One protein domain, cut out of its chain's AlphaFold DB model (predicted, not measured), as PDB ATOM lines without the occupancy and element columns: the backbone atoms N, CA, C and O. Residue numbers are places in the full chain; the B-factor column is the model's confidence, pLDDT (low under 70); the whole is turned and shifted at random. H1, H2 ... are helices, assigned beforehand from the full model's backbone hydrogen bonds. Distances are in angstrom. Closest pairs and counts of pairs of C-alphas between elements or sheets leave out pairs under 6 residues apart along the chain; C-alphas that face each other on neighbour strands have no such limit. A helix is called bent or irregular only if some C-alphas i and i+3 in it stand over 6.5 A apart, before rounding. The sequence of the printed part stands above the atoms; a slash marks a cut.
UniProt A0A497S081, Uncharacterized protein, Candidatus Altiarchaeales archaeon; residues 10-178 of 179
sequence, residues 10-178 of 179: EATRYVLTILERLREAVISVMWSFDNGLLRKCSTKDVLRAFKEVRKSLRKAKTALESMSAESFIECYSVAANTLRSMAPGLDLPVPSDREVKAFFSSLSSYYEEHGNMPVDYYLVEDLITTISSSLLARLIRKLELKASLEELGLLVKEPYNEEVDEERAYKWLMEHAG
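Overview. This is residues 10 to 178 of the 179 residues of an uncharacterized protein of Candidatus Altiarchaeales archaeon (UniProt A0A497S081). Four helices, H1, H2, H3 and H5, pack side by side in a bundle, and H4 packs slantwise on one end of it, on H1 and H3. The longest helix, H5, runs on past the other end into an arm: its residues 153 to 156 stick out, and H6 stands free beyond them. The printed part has 169 residues, with six named helices in the order H1 to H6 and no named strand; the class is all helix. The whole is loose, with a radius of gyration of the C-alphas of 22.0 A, and spans 77 by 38 by 19 A, the arm adding to the length.

Arrangement. Begin with H5, residues 119 to 156. It touches H2, residues 43 to 65, at a shallow tilt of 20 degrees, opposite ways; look at the closest C-alphas, those of Arg 54 and Ser 132, 5.0 A apart. H5 also touches H1, residues 10 to 34, at 13 degrees, the same way, closest at the C-alphas of Arg 23 and Ile 131, 6.1 A. H2 forms a hairpin with H3, residues 69 to 86; their closest C-alphas, Val 53 and Ala 79, are 4.5 A apart. H1, with residues 22 to 29 alone, touches H3, closest at the C-alphas of Leu 22 and Ala 80, 6.7 A. H3 and H5 are apart. H4, residues 97 to 114, touches H1 at a steep tilt of 56 degrees, with its residues 99 to 103 alone; the closest C-alphas, Ala 11 and Phe 103, are 4.9 A apart. H3 and H4 form a hairpin, closest at the C-alphas of Ala 69 and Lys 101, 5.5 A. H6, residues 162 to 176, touches no helix. In H1, H2, H4 and H6 every O i to N i+4 pair is within hydrogen-bond range; in H3 13 of 14 are, and in H5 31 of 34.

Along the chain. Find C-alpha 119 at (29.185, 18.076, 52.023); from there H5 runs 54.2 A to C-alpha 156 at (11.489, -32.961, 56.933). It is neither bent nor irregular, but only just: C-alphas 133 and 136 are 6.3 A apart. H1 begins at C-alpha 10, (19.390, 21.249, 42.289), and is 36.1 A long. H2 measures 33.1 A, H3 26.3 A, H4 25.6 A and H6 21.0 A.

Size, cuts and confidence. The two C-alphas farthest apart are those of Glu 113 and Gly 178, 77.6 A. The printed part has no cut, and no link is long. Mean pLDDT of the printed part is 90.6; look for values under 70 at residues 155 to 163, 165 and 176 to 178.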
ATOM      1  N   GLU A  10      20.406  21.945  43.080       90.56
ATOM      2  CA  GLU A  10      19.390  21.249  42.289       90.56
ATOM      3  C   GLU A  10      19.868  19.853  41.870       90.56
ATOM      4  O   GLU A  10      19.150  18.872  42.080       90.56
ATOM      5  N   ALA A  11      21.107  19.746  41.383       92.94
ATOM      6  CA  ALA A  11      21.696  18.484  40.949       92.94
ATOM      7  C   ALA A  11      21.957  17.540  42.138       92.94
ATOM      8  O   ALA A  11      21.642  16.350  42.065       92.94
ATOM      9  N   THR A  12      22.440  18.064  43.273       93.75
ATOM     10  CA  THR A  12      22.562  17.272  44.509       93.75
ATOM     11  C   THR A  12      21.203  16.750  44.961       93.75
ATOM     12  O   THR A  12      21.042  15.555  45.218       93.75
ATOM     13  N   ARG A  13      20.191  17.625  45.023       94.88
ATOM     14  CA  ARG A  13      18.833  17.232  45.414       94.88
ATOM     15  C   ARG A  13      18.275  16.159  44.485       94.88
ATOM     16  O   ARG A  13      17.612  15.239  44.962       94.88
ATOM     17  N   TYR A  14      18.548  16.253  43.187       96.12
ATOM     18  CA  TYR A  14      18.151  15.243  42.217       96.12
ATOM     19  C   TYR A  14      18.763  13.871  42.543       96.12
ATOM     20  O   TYR A  14      18.025  12.893  42.685       96.12
ATOM     21  N   VAL A  15      20.087  13.800  42.730       97.25
ATOM     22  CA  VAL A  15      20.792  12.542  43.040       97.25
ATOM     23  C   VAL A  15      20.307  11.931  44.357       97.25
ATOM     24  O   VAL A  15      20.051  10.726  44.427       97.25
ATOM     25  N   LEU A  16      20.102  12.747  45.392       96.94
ATOM     26  CA  LEU A  16      19.536  12.275  46.658       96.94
ATOM     27  C   LEU A  16      18.117  11.728  46.469       96.94
ATOM     28  O   LEU A  16      17.817  10.625  46.920       96.94
ATOM     29  N   THR A  17      17.271  12.434  45.714       97.25
ATOM     30  CA  THR A  17      15.882  12.019  45.464       97.25
ATOM     31  C   THR A  17      15.813  10.657  44.770       97.25
ATOM     32  O   THR A  17      15.028   9.798  45.173       97.25
ATOM     33  N   ILE A  18      16.628  10.416  43.735       97.31
ATOM     34  CA  ILE A  18      16.592   9.126  43.026       97.31
ATOM     35  C   ILE A  18      17.054   7.969  43.928       97.31
ATOM     36  O   ILE A  18      16.506   6.866  43.832       97.31
ATOM     37  N   LEU A  19      18.010   8.212  44.832       97.88
ATOM     38  CA  LEU A  19      18.496   7.228  45.802       97.88
ATOM     39  C   LEU A  19      17.479   6.962  46.918       97.88
ATOM     40  O   LEU A  19      17.265   5.806  47.284       97.88
ATOM     41  N   GLU A  20      16.798   7.993  47.416       97.31
ATOM     42  CA  GLU A  20      15.692   7.843  48.367       97.31
ATOM     43  C   GLU A  20      14.551   7.022  47.759       97.31
ATOM     44  O   GLU A  20      14.057   6.085  48.383       97.31
ATOM     45  N   ARG A  21      14.190   7.279  46.495       97.50
ATOM     46  CA  ARG A  21      13.194   6.464  45.779       97.50
ATOM     47  C   ARG A  21      13.621   5.003  45.661       97.50
ATOM     48  O   ARG A  21      12.791   4.110  45.819       97.50
ATOM     49  N   LEU A  22      14.911   4.746  45.444       97.44
ATOM     50  CA  LEU A  22      15.451   3.388  45.435       97.44
ATOM     51  C   LEU A  22      15.359   2.719  46.816       97.44
ATOM     52  O   LEU A  22      14.979   1.552  46.902       97.44
ATOM     53  N   ARG A  23      15.654   3.452  47.897       97.62
ATOM     54  CA  ARG A  23      15.483   2.976  49.279       97.62
ATOM     55  C   ARG A  23      14.037   2.564  49.546       97.62
ATOM     56  O   ARG A  23      13.805   1.451  50.017       97.62
ATOM     57  N   GLU A  24      13.082   3.430  49.219       97.31
ATOM     58  CA  GLU A  24      11.656   3.151  49.416       97.31
ATOM     59  C   GLU A  24      11.183   1.966  48.567       97.31
ATOM     60  O   GLU A  24      10.436   1.116  49.050       97.31
ATOM     61  N   ALA A  25      11.684   1.828  47.338       96.94
ATOM     62  CA  ALA A  25      11.389   0.669  46.504       96.94
ATOM     63  C   ALA A  25      11.893  -0.645  47.123       96.94
ATOM     64  O   ALA A  25      11.160  -1.633  47.123       96.94
ATOM     65  N   VAL A  26      13.099  -0.675  47.705       97.69
ATOM     66  CA  VAL A  26      13.604  -1.861  48.425       97.69
ATOM     67  C   VAL A  26      12.669  -2.244  49.577       97.69
ATOM     68  O   VAL A  26      12.334  -3.421  49.739       97.69
ATOM     69  N   ILE A  27      12.223  -1.258  50.363       96.88
ATOM     70  CA  ILE A  27      11.288  -1.471  51.477       96.88
ATOM     71  C   ILE A  27       9.949  -2.005  50.953       96.88
ATOM     72  O   ILE A  27       9.436  -2.995  51.473       96.88
ATOM     73  N   SER A  28       9.419  -1.397  49.892       96.06
ATOM     74  CA  SER A  28       8.148  -1.776  49.272       96.06
ATOM     75  C   SER A  28       8.170  -3.195  48.696       96.06
ATOM     76  O   SER A  28       7.219  -3.952  48.905       96.06
ATOM     77  N   VAL A  29       9.262  -3.603  48.038       96.75
ATOM     78  CA  VAL A  29       9.429  -4.980  47.539       96.75
ATOM     79  C   VAL A  29       9.422  -5.971  48.691       96.75
ATOM     80  O   VAL A  29       8.701  -6.965  48.628       96.75
ATOM     81  N   MET A  30      10.182  -5.700  49.757       96.25
ATOM     82  CA  MET A  30      10.210  -6.586  50.921       96.25
ATOM     83  C   MET A  30       8.829  -6.693  51.571       96.25
ATOM     84  O   MET A  30       8.377  -7.794  51.872       96.25
ATOM     85  N   TRP A  31       8.143  -5.564  51.759       95.31
ATOM     86  CA  TRP A  31       6.798  -5.544  52.325       95.31
ATOM     87  C   TRP A  31       5.812  -6.326  51.450       95.31
ATOM     88  O   TRP A  31       5.072  -7.171  51.949       95.31
ATOM     89  N   SER A  32       5.844  -6.116  50.134       94.81
ATOM     90  CA  SER A  32       4.992  -6.832  49.180       94.81
ATOM     91  C   SER A  32       5.268  -8.335  49.181       94.81
ATOM     92  O   SER A  32       4.346  -9.138  49.046       94.81
ATOM     93  N   PHE A  33       6.531  -8.726  49.352       94.38
ATOM     94  CA  PHE A  33       6.926 -10.121  49.484       94.38
ATOM     95  C   PHE A  33       6.417 -10.747  50.787       94.38
ATOM     96  O   PHE A  33       5.804 -11.812  50.751       94.38
ATOM     97  N   ASP A  34       6.617 -10.075  51.924       92.00
ATOM     98  CA  ASP A  34       6.157 -10.545  53.236       92.00
ATOM     99  C   ASP A  34       4.622 -10.692  53.292       92.00
ATOM    100  O   ASP A  34       4.121 -11.579  53.979       92.00
ATOM    101  N   ASN A  35       3.879  -9.890  52.521       92.06
ATOM    102  CA  ASN A  35       2.414  -9.947  52.426       92.06
ATOM    103  C   ASN A  35       1.891 -10.817  51.262       92.06
ATOM    104  O   ASN A  35       0.699 -10.789  50.953       92.06
ATOM    105  N   GLY A  36       2.754 -11.572  50.572       89.94
ATOM    106  CA  GLY A  36       2.336 -12.489  49.503       89.94
ATOM    107  C   GLY A  36       1.771 -11.807  48.246       89.94
ATOM    108  O   GLY A  36       1.081 -12.444  47.447       89.94
ATOM    109  N   LEU A  37       2.057 -10.518  48.044       90.69
ATOM    110  CA  LEU A  37       1.628  -9.758  46.863       90.69
ATOM    111  C   LEU A  37       2.511 -10.062  45.645       90.69
ATOM    112  O   LEU A  37       2.044 -10.015  44.508       90.69
ATOM    113  N   LEU A  38       3.765 -10.467  45.870       89.81
ATOM    114  CA  LEU A  38       4.688 -10.915  44.822       89.81
ATOM    115  C   LEU A  38       4.517 -12.413  44.521       89.81
ATOM    116  O   LEU A  38       5.467 -13.183  44.602       89.81
ATOM    117  N   ARG A  39       3.297 -12.840  44.162       77.25
ATOM    118  CA  ARG A  39       2.913 -14.267  44.020       77.25
ATOM    119  C   ARG A  39       3.778 -15.089  43.055       77.25
ATOM    120  O   ARG A  39       3.780 -16.310  43.136       77.25
ATOM    121  N   LYS A  40       4.468 -14.434  42.118       85.00
ATOM    122  CA  LYS A  40       5.346 -15.083  41.129       85.00
ATOM    123  C   LYS A  40       6.809 -15.174  41.576       85.00
ATOM    124  O   LYS A  40       7.612 -15.746  40.850       85.00
ATOM    125  N   CYS A  41       7.159 -14.597  42.721       88.50
ATOM    126  CA  CYS A  41       8.532 -14.500  43.192       88.50
ATOM    127  C   CYS A  41       8.746 -15.448  44.371       88.50
ATOM    128  O   CYS A  41       8.100 -15.314  45.409       88.50
ATOM    129  N   SER A  42       9.686 -16.379  44.230       92.69
ATOM    130  CA  SER A  42      10.142 -17.198  45.352       92.69
ATOM    131  C   SER A  42      11.070 -16.405  46.282       92.69
ATOM    132  O   SER A  42      11.640 -15.379  45.896       92.69
ATOM    133  N   THR A  43      11.307 -16.924  47.492       93.50
ATOM    134  CA  THR A  43      12.324 -16.383  48.411       93.50
ATOM    135  C   THR A  43      13.694 -16.280  47.737       93.50
ATOM    136  O   THR A  43      14.401 -15.285  47.908       93.50
ATOM    137  N   LYS A  44      14.053 -17.266  46.902       93.62
ATOM    138  CA  LYS A  44      15.317 -17.283  46.148       93.62
ATOM    139  C   LYS A  44      15.393 -16.167  45.105       93.62
ATOM    140  O   LYS A  44      16.471 -15.599  44.922       93.62
ATOM    141  N   ASP A  45      14.280 -15.826  44.458       95.25
ATOM    142  CA  ASP A  45      14.234 -14.746  43.465       95.25
ATOM    143  C   ASP A  45      14.435 -13.382  44.128       95.25
ATOM    144  O   ASP A  45      15.295 -12.608  43.702       95.25
ATOM    145  N   VAL A  46      13.725 -13.121  45.232       96.31
ATOM    146  CA  VAL A  46      13.878 -11.872  46.002       96.31
ATOM    147  C   VAL A  46      15.287 -11.755  46.573       96.31
ATOM    148  O   VAL A  46      15.916 -10.702  46.469       96.31
ATOM    149  N   LEU A  47      15.825 -12.845  47.127       96.88
ATOM    150  CA  LEU A  47      17.186 -12.879  47.651       96.88
ATOM    151  C   LEU A  47      18.220 -12.538  46.569       96.88
ATOM    152  O   LEU A  47      19.126 -11.736  46.808       96.88
ATOM    153  N   ARG A  48      18.086 -13.129  45.375       97.50
ATOM    154  CA  ARG A  48      18.967 -12.848  44.232       97.50
ATOM    155  C   ARG A  48      18.867 -11.387  43.810       97.50
ATOM    156  O   ARG A  48      19.901 -10.738  43.657       97.50
ATOM    157  N   ALA A  49      17.649 -10.866  43.682       97.75
ATOM    158  CA  ALA A  49      17.406  -9.474  43.331       97.75
ATOM    159  C   ALA A  49      18.058  -8.518  44.344       97.75
ATOM    160  O   ALA A  49      18.810  -7.627  43.958       97.75
ATOM    161  N   PHE A  50      17.870  -8.735  45.649       98.38
ATOM    162  CA  PHE A  50      18.462  -7.878  46.682       98.38
ATOM    163  C   PHE A  50      19.991  -7.957  46.720       98.38
ATOM    164  O   PHE A  50      20.650  -6.938  46.943       98.38
ATOM    165  N   LYS A  51      20.577  -9.132  46.459       98.25
ATOM    166  CA  LYS A  51      22.033  -9.276  46.299       98.25
ATOM    167  C   LYS A  51      22.551  -8.467  45.110       98.25
ATOM    168  O   LYS A  51      23.567  -7.784  45.259       98.25
ATOM    169  N   GLU A  52      21.851  -8.489  43.979       98.50
ATOM    170  CA  GLU A  52      22.238  -7.714  42.796       98.50
ATOM    171  C   GLU A  52      22.081  -6.205  43.028       98.50
ATOM    172  O   GLU A  52      23.022  -5.456  42.788       98.50
ATOM    173  N   VAL A  53      20.969  -5.753  43.620       98.44
ATOM    174  CA  VAL A  53      20.775  -4.340  44.004       98.44
ATOM    175  C   VAL A  53      21.896  -3.872  44.936       98.44
ATOM    176  O   VAL A  53      22.483  -2.810  44.727       98.44
ATOM    177  N   ARG A  54      22.255  -4.678  45.943       98.44
ATOM    178  CA  ARG A  54      23.349  -4.359  46.874       98.44
ATOM    179  C   ARG A  54      24.697  -4.259  46.162       98.44
ATOM    180  O   ARG A  54      25.487  -3.371  46.480       98.44
ATOM    181  N   LYS A  55      24.979  -5.169  45.230       98.38
ATOM    182  CA  LYS A  55      26.205  -5.160  44.422       98.38
ATOM    183  C   LYS A  55      26.265  -3.917  43.534       98.38
ATOM    184  O   LYS A  55      27.298  -3.253  43.513       98.38
ATOM    185  N   SER A  56      25.169  -3.573  42.869       98.38
ATOM    186  CA  SER A  56      25.072  -2.384  42.022       98.38
ATOM    187  C   SER A  56      25.234  -1.094  42.820       98.38
ATOM    188  O   SER A  56      25.984  -0.222  42.403       98.38
ATOM    189  N   LEU A  57      24.664  -0.997  44.024       98.06
ATOM    190  CA  LEU A  57      24.888   0.160  44.899       98.06
ATOM    191  C   LEU A  57      26.337   0.292  45.376       98.06
ATOM    192  O   LEU A  57      26.857   1.399  45.451       98.06
ATOM    193  N   ARG A  58      27.023  -0.822  45.652       98.12
ATOM    194  CA  ARG A  58      28.463  -0.787  45.961       98.12
ATOM    195  C   ARG A  58      29.282  -0.281  44.779       98.12
ATOM    196  O   ARG A  58      30.186   0.517  44.979       98.12
ATOM    197  N   LYS A  59      28.938  -0.695  43.558       98.38
ATOM    198  CA  LYS A  59      29.566  -0.156  42.344       98.38
ATOM    199  C   LYS A  59      29.234   1.323  42.129       98.38
ATOM    200  O   LYS A  59      30.119   2.068  41.735       98.38
ATOM    201  N   ALA A  60      28.011   1.761  42.435       98.06
ATOM    202  CA  ALA A  60      27.637   3.176  42.394       98.06
ATOM    203  C   ALA A  60      28.455   4.007  43.397       98.06
ATOM    204  O   ALA A  60      28.888   5.102  43.060       98.06
ATOM    205  N   LYS A  61      28.742   3.465  44.591       97.94
ATOM    206  CA  LYS A  61      29.685   4.080  45.535       97.94
ATOM    207  C   LYS A  61      31.087   4.203  44.930       97.94
ATOM    208  O   LYS A  61      31.648   5.288  44.941       97.94
ATOM    209  N   THR A  62      31.621   3.137  44.338       98.19
ATOM    210  CA  THR A  62      32.924   3.198  43.654       98.19
ATOM    211  C   THR A  62      32.925   4.193  42.488       98.19
ATOM    212  O   THR A  62      33.925   4.858  42.256       98.19
ATOM    213  N   ALA A  63      31.809   4.330  41.769       97.94
ATOM    214  CA  ALA A  63      31.651   5.325  40.712       97.94
ATOM    215  C   ALA A  63      31.628   6.763  41.257       97.94
ATOM    216  O   ALA A  63      32.183   7.656  40.629       97.94
ATOM    217  N   LEU A  64      31.024   6.983  42.431       97.69
ATOM    218  CA  LEU A  64      31.091   8.260  43.144       97.69
ATOM    219  C   LEU A  64      32.538   8.587  43.548       97.69
ATOM    220  O   LEU A  64      33.012   9.684  43.273       97.69
ATOM    221  N   GLU A  65      33.250   7.622  44.136       96.31
ATOM    222  CA  GLU A  65      34.658   7.760  44.544       96.31
ATOM    223  C   GLU A  65      35.582   8.061  43.350       96.31
ATOM    224  O   GLU A  65      36.510   8.858  43.469       96.31
ATOM    225  N   SER A  66      35.323   7.450  42.189       96.88
ATOM    226  CA  SER A  66      36.099   7.657  40.961       96.88
ATOM    227  C   SER A  66      35.602   8.807  40.081       96.88
ATOM    228  O   SER A  66      36.130   9.001  38.987       96.88
ATOM    229  N   MET A  67      34.598   9.566  40.536       96.00
ATOM    230  CA  MET A  67      33.967  10.665  39.794       96.00
ATOM    231  C   MET A  67      33.408  10.266  38.412       96.00
ATOM    232  O   MET A  67      33.343  11.078  37.490       96.00
ATOM    233  N   SER A  68      32.951   9.019  38.261       97.38
ATOM    234  CA  SER A  68      32.346   8.509  37.025       97.38
ATOM    235  C   SER A  68      30.818   8.614  37.045       97.38
ATOM    236  O   SER A  68      30.114   7.706  37.502       97.38
ATOM    237  N   ALA A  69      30.284   9.700  36.479       97.38
ATOM    238  CA  ALA A  69      28.838   9.900  36.335       97.38
ATOM    239  C   ALA A  69      28.162   8.782  35.520       97.38
ATOM    240  O   ALA A  69      27.073   8.325  35.860       97.38
ATOM    241  N   GLU A  70      28.814   8.310  34.457       97.50
ATOM    242  CA  GLU A  70      28.258   7.298  33.548       97.50
ATOM    243  C   GLU A  70      28.142   5.937  34.236       97.50
ATOM    244  O   GLU A  70      27.079   5.313  34.211       97.50
ATOM    245  N   SER A  71      29.188   5.523  34.956       97.94
ATOM    246  CA  SER A  71      29.141   4.298  35.759       97.94
ATOM    247  C   SER A  71      28.120   4.403  36.894       97.94
ATOM    248  O   SER A  71      27.469   3.411  37.225       97.94
ATOM    249  N   PHE A  72      27.942   5.589  37.483       98.25
ATOM    250  CA  PHE A  72      26.924   5.818  38.506       98.25
ATOM    251  C   PHE A  72      25.507   5.619  37.949       98.25
ATOM    252  O   PHE A  72      24.712   4.881  38.537       98.25
ATOM    253  N   ILE A  73      25.209   6.224  36.792       98.00
ATOM    254  CA  ILE A  73      23.927   6.096  36.079       98.00
ATOM    255  C   ILE A  73      23.638   4.633  35.740       98.00
ATOM    256  O   ILE A  73      22.534   4.143  35.999       98.00
ATOM    257  N   GLU A  74      24.625   3.921  35.193       98.00
ATOM    258  CA  GLU A  74      24.498   2.507  34.845       98.00
ATOM    259  C   GLU A  74      24.170   1.666  36.086       98.00
ATOM    260  O   GLU A  74      23.188   0.922  36.106       98.00
ATOM    261  N   CYS A  75      24.941   1.835  37.164       98.06
ATOM    262  CA  CYS A  75      24.757   1.079  38.400       98.06
ATOM    263  C   CYS A  75      23.397   1.355  39.056       98.06
ATOM    264  O   CYS A  75      22.729   0.416  39.502       98.06
ATOM    265  N   TYR A  76      22.953   2.616  39.081       97.88
ATOM    266  CA  TYR A  76      21.610   2.969  39.537       97.88
ATOM    267  C   TYR A  76      20.537   2.293  38.677       97.88
ATOM    268  O   TYR A  76      19.605   1.684  39.204       97.88
ATOM    269  N   SER A  77      20.683   2.353  37.353       97.81
ATOM    270  CA  SER A  77      19.714   1.795  36.409       97.81
ATOM    271  C   SER A  77      19.587   0.280  36.550       97.81
ATOM    272  O   SER A  77      18.471  -0.240  36.563       97.81
ATOM    273  N   VAL A  78      20.702  -0.436  36.736       98.12
ATOM    274  CA  VAL A  78      20.691  -1.879  37.025       98.12
ATOM    275  C   VAL A  78      19.940  -2.166  38.324       98.12
ATOM    276  O   VAL A  78      19.078  -3.048  38.350       98.12
ATOM    277  N   ALA A  79      20.218  -1.416  39.395       97.94
ATOM    278  CA  ALA A  79      19.520  -1.575  40.669       97.94
ATOM    279  C   ALA A  79      18.006  -1.328  40.525       97.94
ATOM    280  O   ALA A  79      17.198  -2.150  40.959       97.94
ATOM    281  N   ALA A  80      17.617  -0.241  39.857       97.50
ATOM    282  CA  ALA A  80      16.219   0.114  39.648       97.50
ATOM    283  C   ALA A  80      15.480  -0.921  38.783       97.50
ATOM    284  O   ALA A  80      14.392  -1.366  39.141       97.50
ATOM    285  N   ASN A  81      16.086  -1.366  37.680       96.94
ATOM    286  CA  ASN A  81      15.502  -2.378  36.797       96.94
ATOM    287  C   ASN A  81      15.365  -3.741  37.482       96.94
ATOM    288  O   ASN A  81      14.375  -4.436  37.262       96.94
ATOM    289  N   THR A  82      16.308  -4.093  38.358       97.44
ATOM    290  CA  THR A  82      16.220  -5.312  39.176       97.44
ATOM    291  C   THR A  82      15.018  -5.275  40.123       97.44
ATOM    292  O   THR A  82      14.372  -6.295  40.338       97.44
ATOM    293  N   LEU A  83      14.678  -4.111  40.684       96.56
ATOM    294  CA  LEU A  83      13.479  -3.977  41.517       96.56
ATOM    295  C   LEU A  83      12.200  -3.961  40.669       96.56
ATOM    296  O   LEU A  83      11.234  -4.639  41.020       96.56
ATOM    297  N   ARG A  84      12.194  -3.256  39.528       94.75
ATOM    298  CA  ARG A  84      11.043  -3.225  38.604       94.75
ATOM    299  C   ARG A  84      10.694  -4.604  38.046       94.75
ATOM    300  O   ARG A  84       9.517  -4.888  37.856       94.75
ATOM    301  N   SER A  85      11.676  -5.472  37.795       92.62
ATOM    302  CA  SER A  85      11.396  -6.831  37.310       92.62
ATOM    303  C   SER A  85      10.656  -7.683  38.347       92.62
ATOM    304  O   SER A  85       9.864  -8.547  37.973       92.62
ATOM    305  N   MET A  86      10.861  -7.406  39.637       91.44
ATOM    306  CA  MET A  86      10.155  -8.057  40.743       91.44
ATOM    307  C   MET A  86       8.775  -7.441  40.981       91.44
ATOM    308  O   MET A  86       7.801  -8.155  41.213       91.44
ATOM    309  N   ALA A  87       8.688  -6.112  40.917       91.56
ATOM    310  CA  ALA A  87       7.462  -5.357  41.129       91.56
ATOM    311  C   ALA A  87       7.316  -4.267  40.046       91.56
ATOM    312  O   ALA A  87       7.764  -3.136  40.241       91.56
ATOM    313  N   PRO A  88       6.656  -4.575  38.910       87.25
ATOM    314  CA  PRO A  88       6.530  -3.644  37.783       87.25
ATOM    315  C   PRO A  88       5.783  -2.343  38.102       87.25
ATOM    316  O   PRO A  88       5.933  -1.365  37.381       87.25
ATOM    317  N   GLY A  89       4.986  -2.325  39.177       87.06
ATOM    318  CA  GLY A  89       4.259  -1.140  39.642       87.06
ATOM    319  C   GLY A  89       5.094  -0.146  40.457       87.06
ATOM    320  O   GLY A  89       4.536   0.827  40.953       87.06
ATOM    321  N   LEU A  90       6.397  -0.385  40.647       90.06
ATOM    322  CA  LEU A  90       7.267   0.547  41.365       90.06
ATOM    323  C   LEU A  90       7.544   1.801  40.536       90.06
ATOM    324  O   LEU A  90       8.149   1.734  39.463       90.06
ATOM    325  N   ASP A  91       7.196   2.952  41.103       88.62
ATOM    326  CA  ASP A  91       7.560   4.261  40.569       88.62
ATOM    327  C   ASP A  91       9.008   4.610  40.941       88.62
ATOM    328  O   ASP A  91       9.303   5.300  41.921       88.62
ATOM    329  N   LEU A  92       9.935   4.034  40.177       92.19
ATOM    330  CA  LEU A  92      11.345   4.393  40.215       92.19
ATOM    331  C   LEU A  92      11.636   5.370  39.072       92.19
ATOM    332  O   LEU A  92      11.253   5.080  37.934       92.19
ATOM    333  N   PRO A  93      12.348   6.480  39.312       89.12
ATOM    334  CA  PRO A  93      12.727   7.392  38.244       89.12
ATOM    335  C   PRO A  93      13.783   6.763  37.322       89.12
ATOM    336  O   PRO A  93      14.550   5.877  37.711       89.12
ATOM    337  N   VAL A  94      13.818   7.218  36.072       91.50
ATOM    338  CA  VAL A  94      14.972   7.016  35.187       91.50
ATOM    339  C   VAL A  94      15.964   8.143  35.489       91.50
ATOM    340  O   VAL A  94      15.537   9.301  35.535       91.50
ATOM    341  N   PRO A  95      17.248   7.841  35.749       91.50
ATOM    342  CA  PRO A  95      18.235   8.875  36.028       91.50
ATOM    343  C   PRO A  95      18.415   9.785  34.805       91.50
ATOM    344  O   PRO A  95      18.524   9.320  33.676       91.50
ATOM    345  N   SER A  96      18.435  11.093  35.040       94.38
ATOM    346  CA  SER A  96      18.698  12.123  34.041       94.38
ATOM    347  C   SER A  96      20.201  12.282  33.883       94.38
ATOM    348  O   SER A  96      20.866  12.770  34.800       94.38
ATOM    349  N   ASP A  97      20.726  11.927  32.711       94.50
ATOM    350  CA  ASP A  97      22.142  12.101  32.380       94.50
ATOM    351  C   ASP A  97      22.615  13.528  32.649       94.50
ATOM    352  O   ASP A  97      23.699  13.729  33.186       94.50
ATOM    353  N   ARG A  98      21.784  14.523  32.317       95.56
ATOM    354  CA  ARG A  98      22.094  15.939  32.530       95.56
ATOM    355  C   ARG A  98      22.288  16.258  34.009       95.56
ATOM    356  O   ARG A  98      23.291  16.870  34.357       95.56
ATOM    357  N   GLU A  99      21.343  15.860  34.857       96.12
ATOM    358  CA  GLU A  99      21.370  16.200  36.287       96.12
ATOM    359  C   GLU A  99      22.483  15.450  37.015       96.12
ATOM    360  O   GLU A  99      23.214  16.032  37.812       96.12
ATOM    361  N   VAL A 100      22.673  14.166  36.695       96.25
ATOM    362  CA  VAL A 100      23.754  13.383  37.297       96.25
ATOM    363  C   VAL A 100      25.111  13.918  36.838       96.25
ATOM    364  O   VAL A 100      25.972  14.165  37.676       96.25
ATOM    365  N   LYS A 101      25.313  14.188  35.541       96.62
ATOM    366  CA  LYS A 101      26.569  14.791  35.062       96.62
ATOM    367  C   LYS A 101      26.807  16.167  35.690       96.62
ATOM    368  O   LYS A 101      27.924  16.428  36.114       96.62
ATOM    369  N   ALA A 102      25.772  16.998  35.838       95.50
ATOM    370  CA  ALA A 102      25.886  18.295  36.508       95.50
ATOM    371  C   ALA A 102      26.323  18.167  37.977       95.50
ATOM    372  O   ALA A 102      27.169  18.939  38.427       95.50
ATOM    373  N   PHE A 103      25.801  17.178  38.709       96.56
ATOM    374  CA  PHE A 103      26.236  16.882  40.074       96.56
ATOM    375  C   PHE A 103      27.727  16.525  40.117       96.56
ATOM    376  O   PHE A 103      28.490  17.175  40.827       96.56
ATOM    377  N   PHE A 104      28.160  15.553  39.309       96.69
ATOM    378  CA  PHE A 104      29.559  15.117  39.267       96.69
ATOM    379  C   PHE A 104      30.508  16.238  38.826       96.69
ATOM    380  O   PHE A 104      31.533  16.446  39.467       96.69
ATOM    381  N   SER A 105      30.149  17.015  37.800       95.19
ATOM    382  CA  SER A 105      30.935  18.183  37.385       95.19
ATOM    383  C   SER A 105      31.055  19.211  38.508       95.19
ATOM    384  O   SER A 105      32.140  19.739  38.726       95.19
ATOM    385  N   SER A 106      29.977  19.456  39.261       94.56
ATOM    386  CA  SER A 106      30.025  20.362  40.409       94.56
ATOM    387  C   SER A 106      30.959  19.850  41.508       94.56
ATOM    388  O   SER A 106      31.698  20.653  42.071       94.56
ATOM    389  N   LEU A 107      30.951  18.543  41.798       94.81
ATOM    390  CA  LEU A 107      31.884  17.940  42.757       94.81
ATOM    391  C   LEU A 107      33.338  18.106  42.304       94.81
ATOM    392  O   LEU A 107      34.181  18.507  43.104       94.81
ATOM    393  N   SER A 108      33.626  17.817  41.031       93.62
ATOM    394  CA  SER A 108      34.974  17.938  40.471       93.62
ATOM    395  C   SER A 108      35.483  19.376  40.530       93.62
ATOM    396  O   SER A 108      36.576  19.598  41.040       93.62
ATOM    397  N   SER A 109      34.679  20.356  40.102       92.38
ATOM    398  CA  SER A 109      35.066  21.771  40.164       92.38
ATOM    399  C   SER A 109      35.325  22.242  41.595       92.38
ATOM    400  O   SER A 109      36.310  22.930  41.843       92.38
ATOM    401  N   TYR A 110      34.490  21.832  42.555       92.81
ATOM    402  CA  TYR A 110      34.704  22.167  43.964       92.81
ATOM    403  C   TYR A 110      35.999  21.549  44.504       92.81
ATOM    404  O   TYR A 110      36.759  22.211  45.207       92.81
ATOM    405  N   TYR A 111      36.270  20.287  44.165       91.69
ATOM    406  CA  TYR A 111      37.496  19.612  44.583       91.69
ATOM    407  C   TYR A 111      38.747  20.268  43.985       91.69
ATOM    408  O   TYR A 111      39.739  20.437  44.691       91.69
ATOM    409  N   GLU A 112      38.702  20.678  42.716       92.38
ATOM    410  CA  GLU A 112      39.788  21.425  42.071       92.38
ATOM    411  C   GLU A 112      40.038  22.784  42.745       92.38
ATOM    412  O   GLU A 112      41.193  23.179  42.909       92.38
ATOM    413  N   GLU A 113      38.982  23.481  43.173       92.19
ATOM    414  CA  GLU A 113      39.084  24.797  43.816       92.19
ATOM    415  C   GLU A 113      39.546  24.717  45.282       92.19
ATOM    416  O   GLU A 113      40.324  25.558  45.742       92.19
ATOM    417  N   HIS A 114      39.081  23.716  46.032       90.75
ATOM    418  CA  HIS A 114      39.234  23.671  47.491       90.75
ATOM    419  C   HIS A 114      40.116  22.529  48.011       90.75
ATOM    420  O   HIS A 114      40.479  22.526  49.190       90.75
ATOM    421  N   GLY A 115      40.481  21.559  47.167       91.56
ATOM    422  CA  GLY A 115      41.314  20.406  47.535       91.56
ATOM    423  C   GLY A 115      40.640  19.404  48.480       91.56
ATOM    424  O   GLY A 115      41.306  18.515  49.012       91.56
ATOM    425  N   ASN A 116      39.335  19.539  48.727       91.25
ATOM    426  CA  ASN A 116      38.535  18.635  49.548       91.25
ATOM    427  C   ASN A 116      37.140  18.422  48.941       91.25
ATOM    428  O   ASN A 116      36.704  19.172  48.071       91.25
ATOM    429  N   MET A 117      36.452  17.359  49.370       92.88
ATOM    430  CA  MET A 117      35.102  17.069  48.885       92.88
ATOM    431  C   MET A 117      34.056  17.921  49.620       92.88
ATOM    432  O   MET A 117      34.174  18.121  50.834       92.88
ATOM    433  N   PRO A 118      33.015  18.400  48.918       93.12
ATOM    434  CA  PRO A 118      31.917  19.151  49.519       93.12
ATOM    435  C   PRO A 118      31.009  18.233  50.350       93.12
ATOM    436  O   PRO A 118      31.021  17.010  50.204       93.12
ATOM    437  N   VAL A 119      30.154  18.823  51.192       92.38
ATOM    438  CA  VAL A 119      29.185  18.076  52.023       92.38
ATOM    439  C   VAL A 119      28.261  17.199  51.168       92.38
ATOM    440  O   VAL A 119      27.938  16.079  51.559       92.38
ATOM    441  N   ASP A 120      27.886  17.675  49.980       94.12
ATOM    442  CA  ASP A 120      27.042  16.974  49.011       94.12
ATOM    443  C   ASP A 120      27.569  15.573  48.655       94.12
ATOM    444  O   ASP A 120      26.786  14.627  48.559       94.12
ATOM    445  N   TYR A 121      28.893  15.419  48.521       95.56
ATOM    446  CA  TYR A 121      29.533  14.123  48.275       95.56
ATOM    447  C   TYR A 121      29.222  13.139  49.407       95.56
ATOM    448  O   TYR A 121      28.747  12.029  49.162       95.56
ATOM    449  N   TYR A 122      29.432  13.568  50.654       95.94
ATOM    450  CA  TYR A 122      29.255  12.719  51.831       95.94
ATOM    451  C   TYR A 122      27.787  12.370  52.082       95.94
ATOM    452  O   TYR A 122      27.499  11.266  52.533       95.94
ATOM    453  N   LEU A 123      26.851  13.264  51.749       96.25
ATOM    454  CA  LEU A 123      25.415  12.967  51.820       96.25
ATOM    455  C   LEU A 123      25.023  11.835  50.863       96.25
ATOM    456  O   LEU A 123      24.300  10.912  51.244       96.25
ATOM    457  N   VAL A 124      25.512  11.885  49.620       97.44
ATOM    458  CA  VAL A 124      25.251  10.836  48.625       97.44
ATOM    459  C   VAL A 124      25.939   9.528  49.026       97.44
ATOM    460  O   VAL A 124      25.320   8.462  48.966       97.44
ATOM    461  N   GLU A 125      27.191   9.596  49.483       97.88
ATOM    462  CA  GLU A 125      27.942   8.431  49.957       97.88
ATOM    463  C   GLU A 125      27.254   7.739  51.147       97.88
ATOM    464  O   GLU A 125      27.112   6.506  51.159       97.88
ATOM    465  N   ASP A 126      26.806   8.516  52.136       97.94
ATOM    466  CA  ASP A 126      26.112   8.012  53.320       97.94
ATOM    467  C   ASP A 126      24.796   7.332  52.942       97.94
ATOM    468  O   ASP A 126      24.533   6.205  53.369       97.94
ATOM    469  N   LEU A 127      24.003   7.943  52.056       98.12
ATOM    470  CA  LEU A 127      22.741   7.359  51.614       98.12
ATOM    471  C   LEU A 127      22.958   6.023  50.883       98.12
ATOM    472  O   LEU A 127      22.290   5.030  51.191       98.12
ATOM    473  N   ILE A 128      23.936   5.942  49.974       98.00
ATOM    474  CA  ILE A 128      24.298   4.681  49.300       98.00
ATOM    475  C   ILE A 128      24.746   3.627  50.320       98.00
ATOM    476  O   ILE A 128      24.365   2.451  50.230       98.00
ATOM    477  N   THR A 129      25.545   4.030  51.307       97.25
ATOM    478  CA  THR A 129      26.052   3.142  52.359       97.25
ATOM    479  C   THR A 129      24.919   2.637  53.251       97.25
ATOM    480  O   THR A 129      24.828   1.434  53.513       97.25
ATOM    481  N   THR A 130      23.995   3.509  53.642       97.81
ATOM    482  CA  THR A 130      22.809   3.179  54.435       97.81
ATOM    483  C   THR A 130      21.919   2.170  53.712       97.81
ATOM    484  O   THR A 130      21.497   1.170  54.303       97.81
ATOM    485  N   ILE A 131      21.681   2.350  52.410       97.88
ATOM    486  CA  ILE A 131      20.875   1.396  51.637       97.88
ATOM    487  C   ILE A 131      21.611   0.054  51.500       97.88
ATOM    488  O   ILE A 131      21.036  -1.005  51.761       97.88
ATOM    489  N   SER A 132      22.887   0.066  51.111       95.44
ATOM    490  CA  SER A 132      23.629  -1.152  50.747       95.44
ATOM    491  C   SER A 132      24.156  -1.965  51.936       95.44
ATOM    492  O   SER A 132      24.095  -3.202  51.926       95.44
ATOM    493  N   SER A 133      24.691  -1.302  52.957       92.12
ATOM    494  CA  SER A 133      25.387  -1.936  54.083       92.12
ATOM    495  C   SER A 133      24.516  -2.092  55.321       92.12
ATOM    496  O   SER A 133      24.781  -3.001  56.103       92.12
ATOM    497  N   SER A 134      23.462  -1.285  55.471       95.00
ATOM    498  CA  SER A 134      22.503  -1.424  56.571       95.00
ATOM    499  C   SER A 134      21.213  -2.103  56.107       95.00
ATOM    500  O   SER A 134      20.970  -3.265  56.448       95.00
ATOM    501  N   LEU A 135      20.413  -1.437  55.266       97.81
ATOM    502  CA  LEU A 135      19.090  -1.932  54.876       97.81
ATOM    503  C   LEU A 135      19.171  -3.274  54.134       97.81
ATOM    504  O   LEU A 135      18.645  -4.278  54.616       97.81
ATOM    505  N   LEU A 136      19.856  -3.318  52.990       97.81
ATOM    506  CA  LEU A 136      19.941  -4.526  52.168       97.81
ATOM    507  C   LEU A 136      20.697  -5.650  52.870       97.81
ATOM    508  O   LEU A 136      20.306  -6.804  52.742       97.81
ATOM    509  N   ALA A 137      21.742  -5.349  53.645       96.56
ATOM    510  CA  ALA A 137      22.452  -6.376  54.406       96.56
ATOM    511  C   ALA A 137      21.525  -7.087  55.407       96.56
ATOM    512  O   ALA A 137      21.536  -8.316  55.487       96.56
ATOM    513  N   ARG A 138      20.689  -6.326  56.125       97.81
ATOM    514  CA  ARG A 138      19.697  -6.870  57.059       97.81
ATOM    515  C   ARG A 138      18.618  -7.681  56.340       97.81
ATOM    516  O   ARG A 138      18.305  -8.788  56.770       97.81
ATOM    517  N   LEU A 139      18.071  -7.156  55.242       97.81
ATOM    518  CA  LEU A 139      17.024  -7.836  54.473       97.81
ATOM    519  C   LEU A 139      17.526  -9.126  53.812       97.81
ATOM    520  O   LEU A 139      16.833 -10.137  53.847       97.81
ATOM    521  N   ILE A 140      18.747  -9.119  53.276       98.06
ATOM    522  CA  ILE A 140      19.385 -10.312  52.705       98.06
ATOM    523  C   ILE A 140      19.536 -11.397  53.769       98.06
ATOM    524  O   ILE A 140      19.123 -12.522  53.520       98.06
ATOM    525  N   ARG A 141      20.039 -11.067  54.969       96.31
ATOM    526  CA  ARG A 141      20.151 -12.046  56.065       96.31
ATOM    527  C   ARG A 141      18.794 -12.644  56.448       96.31
ATOM    528  O   ARG A 141      18.697 -13.848  56.656       96.31
ATOM    529  N   LYS A 142      17.739 -11.819  56.502       95.56
ATOM    530  CA  LYS A 142      16.362 -12.287  56.752       95.56
ATOM    531  C   LYS A 142      15.909 -13.286  55.679       95.56
ATOM    532  O   LYS A 142      15.345 -14.324  56.010       95.56
ATOM    533  N   LEU A 143      16.152 -12.979  54.406       95.06
ATOM    534  CA  LEU A 143      15.773 -13.840  53.282       95.06
ATOM    535  C   LEU A 143      16.603 -15.127  53.212       95.06
ATOM    536  O   LEU A 143      16.059 -16.164  52.855       95.06
ATOM    537  N   GLU A 144      17.888 -15.081  53.571       94.56
ATOM    538  CA  GLU A 144      18.742 -16.272  53.678       94.56
ATOM    539  C   GLU A 144      18.207 -17.232  54.739       94.56
ATOM    540  O   GLU A 144      18.017 -18.407  54.443       94.56
ATOM    541  N   LEU A 145      17.862 -16.720  55.925       91.94
ATOM    542  CA  LEU A 145      17.243 -17.530  56.976       91.94
ATOM    543  C   LEU A 145      15.913 -18.138  56.512       91.94
ATOM    544  O   LEU A 145      15.684 -19.331  56.695       91.94
ATOM    545  N   LYS A 146      15.048 -17.334  55.878       88.94
ATOM    546  CA  LYS A 146      13.763 -17.811  55.348       88.94
ATOM    547  C   LYS A 146      13.959 -18.923  54.313       88.94
ATOM    548  O   LYS A 146      13.284 -19.941  54.393       88.94
ATOM    549  N   ALA A 147      14.908 -18.761  53.392       88.69
ATOM    550  CA  ALA A 147      15.217 -19.773  52.384       88.69
ATOM    551  C   ALA A 147      15.730 -21.078  53.016       88.69
ATOM    552  O   ALA A 147      15.307 -22.155  52.606       88.69
ATOM    553  N   SER A 148      16.596 -20.997  54.032       84.56
ATOM    554  CA  SER A 148      17.075 -22.183  54.752       84.56
ATOM    555  C   SER A 148      15.952 -22.914  55.492       84.56
ATOM    556  O   SER A 148      15.916 -24.140  55.475       84.56
ATOM    557  N   LEU A 149      15.012 -22.188  56.107       83.12
ATOM    558  CA  LEU A 149      13.848 -22.790  56.769       83.12
ATOM    559  C   LEU A 149      12.899 -23.465  55.769       83.12
ATOM    560  O   LEU A 149      12.402 -24.554  56.041       83.12
ATOM    561  N   GLU A 150      12.682 -22.856  54.600       83.88
ATOM    562  CA  GLU A 150      11.905 -23.465  53.513       83.88
ATOM    563  C   GLU A 150      12.557 -24.766  53.013       83.88
ATOM    564  O   GLU A 150      11.869 -25.764  52.813       83.88
ATOM    565  N   GLU A 151      13.885 -24.792  52.858       80.06
ATOM    566  CA  GLU A 151      14.628 -26.001  52.473       80.06
ATOM    567  C   GLU A 151      14.557 -27.099  53.541       80.06
ATOM    568  O   GLU A 151      14.341 -28.264  53.204       80.06
ATOM    569  N   LEU A 152      14.674 -26.743  54.824       71.81
ATOM    570  CA  LEU A 152      14.494 -27.690  55.926       71.81
ATOM    571  C   LEU A 152      13.075 -28.269  55.949       71.81
ATOM    572  O   LEU A 152      12.925 -29.484  56.039       71.81
ATOM    573  N   GLY A 153      12.041 -27.439  55.789       70.06
ATOM    574  CA  GLY A 153      10.653 -27.910  55.733       70.06
ATOM    575  C   GLY A 153      10.402 -28.906  54.594       70.06
ATOM    576  O   GLY A 153       9.682 -29.887  54.770       70.06
ATOM    577  N   LEU A 154      11.053 -28.716  53.441       71.00
ATOM    578  CA  LEU A 154      10.987 -29.668  52.325       71.00
ATOM    579  C   LEU A 154      11.696 -30.998  52.629       71.00
ATOM    580  O   LEU A 154      11.248 -32.047  52.166       71.00
ATOM    581  N   LEU A 155      12.793 -30.967  53.393       63.91
ATOM    582  CA  LEU A 155      13.550 -32.162  53.779       63.91
ATOM    583  C   LEU A 155      12.844 -32.982  54.863       63.91
ATOM    584  O   LEU A 155      12.899 -34.210  54.828       63.91
ATOM    585  N   VAL A 156      12.164 -32.315  55.797       65.62
ATOM    586  CA  VAL A 156      11.489 -32.961  56.933       65.62
ATOM    587  C   VAL A 156      10.165 -33.631  56.514       65.62
ATOM    588  O   VAL A 156       9.677 -34.497  57.232       65.62
ATOM    589  N   LYS A 157       9.629 -33.339  55.314       57.16
ATOM    590  CA  LYS A 157       8.399 -33.914  54.704       57.16
ATOM    591  C   LYS A 157       7.094 -33.770  55.510       57.16
ATOM    592  O   LYS A 157       6.032 -34.035  54.954       57.16
ATOM    593  N   GLU A 158       7.150 -33.303  56.749       54.03
ATOM    594  CA  GLU A 158       6.015 -32.940  57.597       54.03
ATOM    595  C   GLU A 158       6.227 -31.500  58.100       54.03
ATOM    596  O   GLU A 158       7.370 -31.108  58.356       54.03
ATOM    597  N   PRO A 159       5.174 -30.665  58.191       54.03
ATOM    598  CA  PRO A 159       5.295 -29.358  58.827       54.03
ATOM    599  C   PRO A 159       5.746 -29.549  60.276       54.03
ATOM    600  O   PRO A 159       5.241 -30.447  60.948       54.03
ATOM    601  N   TYR A 160       6.671 -28.701  60.739       54.34
ATOM    602  CA  TYR A 160       7.122 -28.709  62.129       54.34
ATOM    603  C   TYR A 160       5.909 -28.674  63.060       54.34
ATOM    604  O   TYR A 160       5.091 -27.749  62.989       54.34
ATOM    605  N   ASN A 161       5.787 -29.699  63.891       67.69
ATOM    606  CA  ASN A 161       4.768 -29.804  64.916       67.69
ATOM    607  C   ASN A 161       5.506 -29.855  66.245       67.69
ATOM    608  O   ASN A 161       6.133 -30.861  66.558       67.69
ATOM    609  N   GLU A 162       5.438 -28.752  66.987       63.91
ATOM    610  CA  GLU A 162       6.201 -28.522  68.214       63.91
ATOM    611  C   GLU A 162       6.103 -29.708  69.184       63.91
ATOM    612  O   GLU A 162       7.133 -30.229  69.593       63.91
ATOM    613  N   GLU A 163       4.903 -30.247  69.428       68.62
ATOM    614  CA  GLU A 163       4.727 -31.422  70.296       68.62
ATOM    615  C   GLU A 163       5.391 -32.685  69.726       68.62
ATOM    616  O   GLU A 163       6.101 -33.398  70.435       68.62
ATOM    617  N   VAL A 164       5.183 -32.971  68.438       70.12
ATOM    618  CA  VAL A 164       5.671 -34.213  67.811       70.12
ATOM    619  C   VAL A 164       7.187 -34.187  67.636       70.12
ATOM    620  O   VAL A 164       7.855 -35.208  67.810       70.12
ATOM    621  N   ASP A 165       7.743 -33.033  67.283       69.56
ATOM    622  CA  ASP A 165       9.164 -32.867  67.010       69.56
ATOM    623  C   ASP A 165       9.984 -32.695  68.297       69.56
ATOM    624  O   ASP A 165      11.100 -33.219  68.361       69.56
ATOM    625  N   GLU A 166       9.444 -32.067  69.353       76.00
ATOM    626  CA  GLU A 166      10.073 -32.073  70.683       76.00
ATOM    627  C   GLU A 166      10.119 -33.485  71.272       76.00
ATOM    628  O   GLU A 166      11.156 -33.905  71.789       76.00
ATOM    629  N   GLU A 167       9.044 -34.265  71.131       73.81
ATOM    630  CA  GLU A 167       9.013 -35.647  71.612       73.81
ATOM    631  C   GLU A 167       9.988 -36.543  70.825       73.81
ATOM    632  O   GLU A 167      10.697 -37.373  71.407       73.81
ATOM    633  N   ARG A 168      10.104 -36.334  69.505       74.56
ATOM    634  CA  ARG A 168      11.069 -37.029  68.635       74.56
ATOM    635  C   ARG A 168      12.517 -36.669  69.005       74.56
ATOM    636  O   ARG A 168      13.365 -37.563  69.082       74.56
ATOM    637  N   ALA A 169      12.795 -35.396  69.295       73.38
ATOM    638  CA  ALA A 169      14.105 -34.925  69.753       73.38
ATOM    639  C   ALA A 169      14.461 -35.454  71.153       73.38
ATOM    640  O   ALA A 169      15.589 -35.899  71.377       73.38
ATOM    641  N   TYR A 170      13.497 -35.471  72.078       74.69
ATOM    642  CA  TYR A 170      13.679 -36.004  73.427       74.69
ATOM    643  C   TYR A 170      13.967 -37.509  73.404       74.69
ATOM    644  O   TYR A 170      14.899 -37.969  74.064       74.69
ATOM    645  N   LYS A 171      13.243 -38.283  72.582       75.38
ATOM    646  CA  LYS A 171      13.525 -39.713  72.370       75.38
ATOM    647  C   LYS A 171      14.938 -39.954  71.857       75.38
ATOM    648  O   LYS A 171      15.654 -40.779  72.419       75.38
ATOM    649  N   TRP A 172      15.352 -39.212  70.833       78.31
ATOM    650  CA  TRP A 172      16.693 -39.341  70.270       78.31
ATOM    651  C   TRP A 172      17.781 -39.039  71.309       78.31
ATOM    652  O   TRP A 172      18.749 -39.796  71.424       78.31
ATOM    653  N   LEU A 173      17.596 -37.981  72.108       74.62
ATOM    654  CA  LEU A 173      18.494 -37.626  73.208       74.62
ATOM    655  C   LEU A 173      18.565 -38.734  74.260       74.62
ATOM    656  O   LEU A 173      19.660 -39.106  74.662       74.62
ATOM    657  N   MET A 174      17.434 -39.309  74.669       80.88
ATOM    658  CA  MET A 174      17.412 -40.400  75.650       80.88
ATOM    659  C   MET A 174      18.068 -41.686  75.123       80.88
ATOM    660  O   MET A 174      18.726 -42.393  75.882       80.88
ATOM    661  N   GLU A 175      17.948 -41.972  73.825       76.25
ATOM    662  CA  GLU A 175      18.594 -43.123  73.179       76.25
ATOM    663  C   GLU A 175      20.122 -42.973  73.053       76.25
ATOM    664  O   GLU A 175      20.835 -43.977  72.981       76.25
ATOM    665  N   HIS A 176      20.635 -41.739  73.048       64.06
ATOM    666  CA  HIS A 176      22.050 -41.441  72.801       64.06
ATOM    667  C   HIS A 176      22.785 -40.823  74.000       64.06
ATOM    668  O   HIS A 176      24.010 -40.781  73.991       64.06
ATOM    669  N   ALA A 177      22.084 -40.412  75.059       63.03
ATOM    670  CA  ALA A 177      22.681 -39.882  76.289       63.03
ATOM    671  C   ALA A 177      23.307 -40.963  77.197       63.03
ATOM    672  O   ALA A 177      23.872 -40.638  78.239       63.03
ATOM    673  N   GLY A 178      23.206 -42.242  76.819       59.25
ATOM    674  CA  GLY A 178      23.761 -43.381  77.558       59.25
ATOM    675  C   GLY A 178      24.885 -44.146  76.847       59.25
ATOM    676  O   GLY A 178      25.166 -45.273  77.257       59.25
TER     677      GLY A 178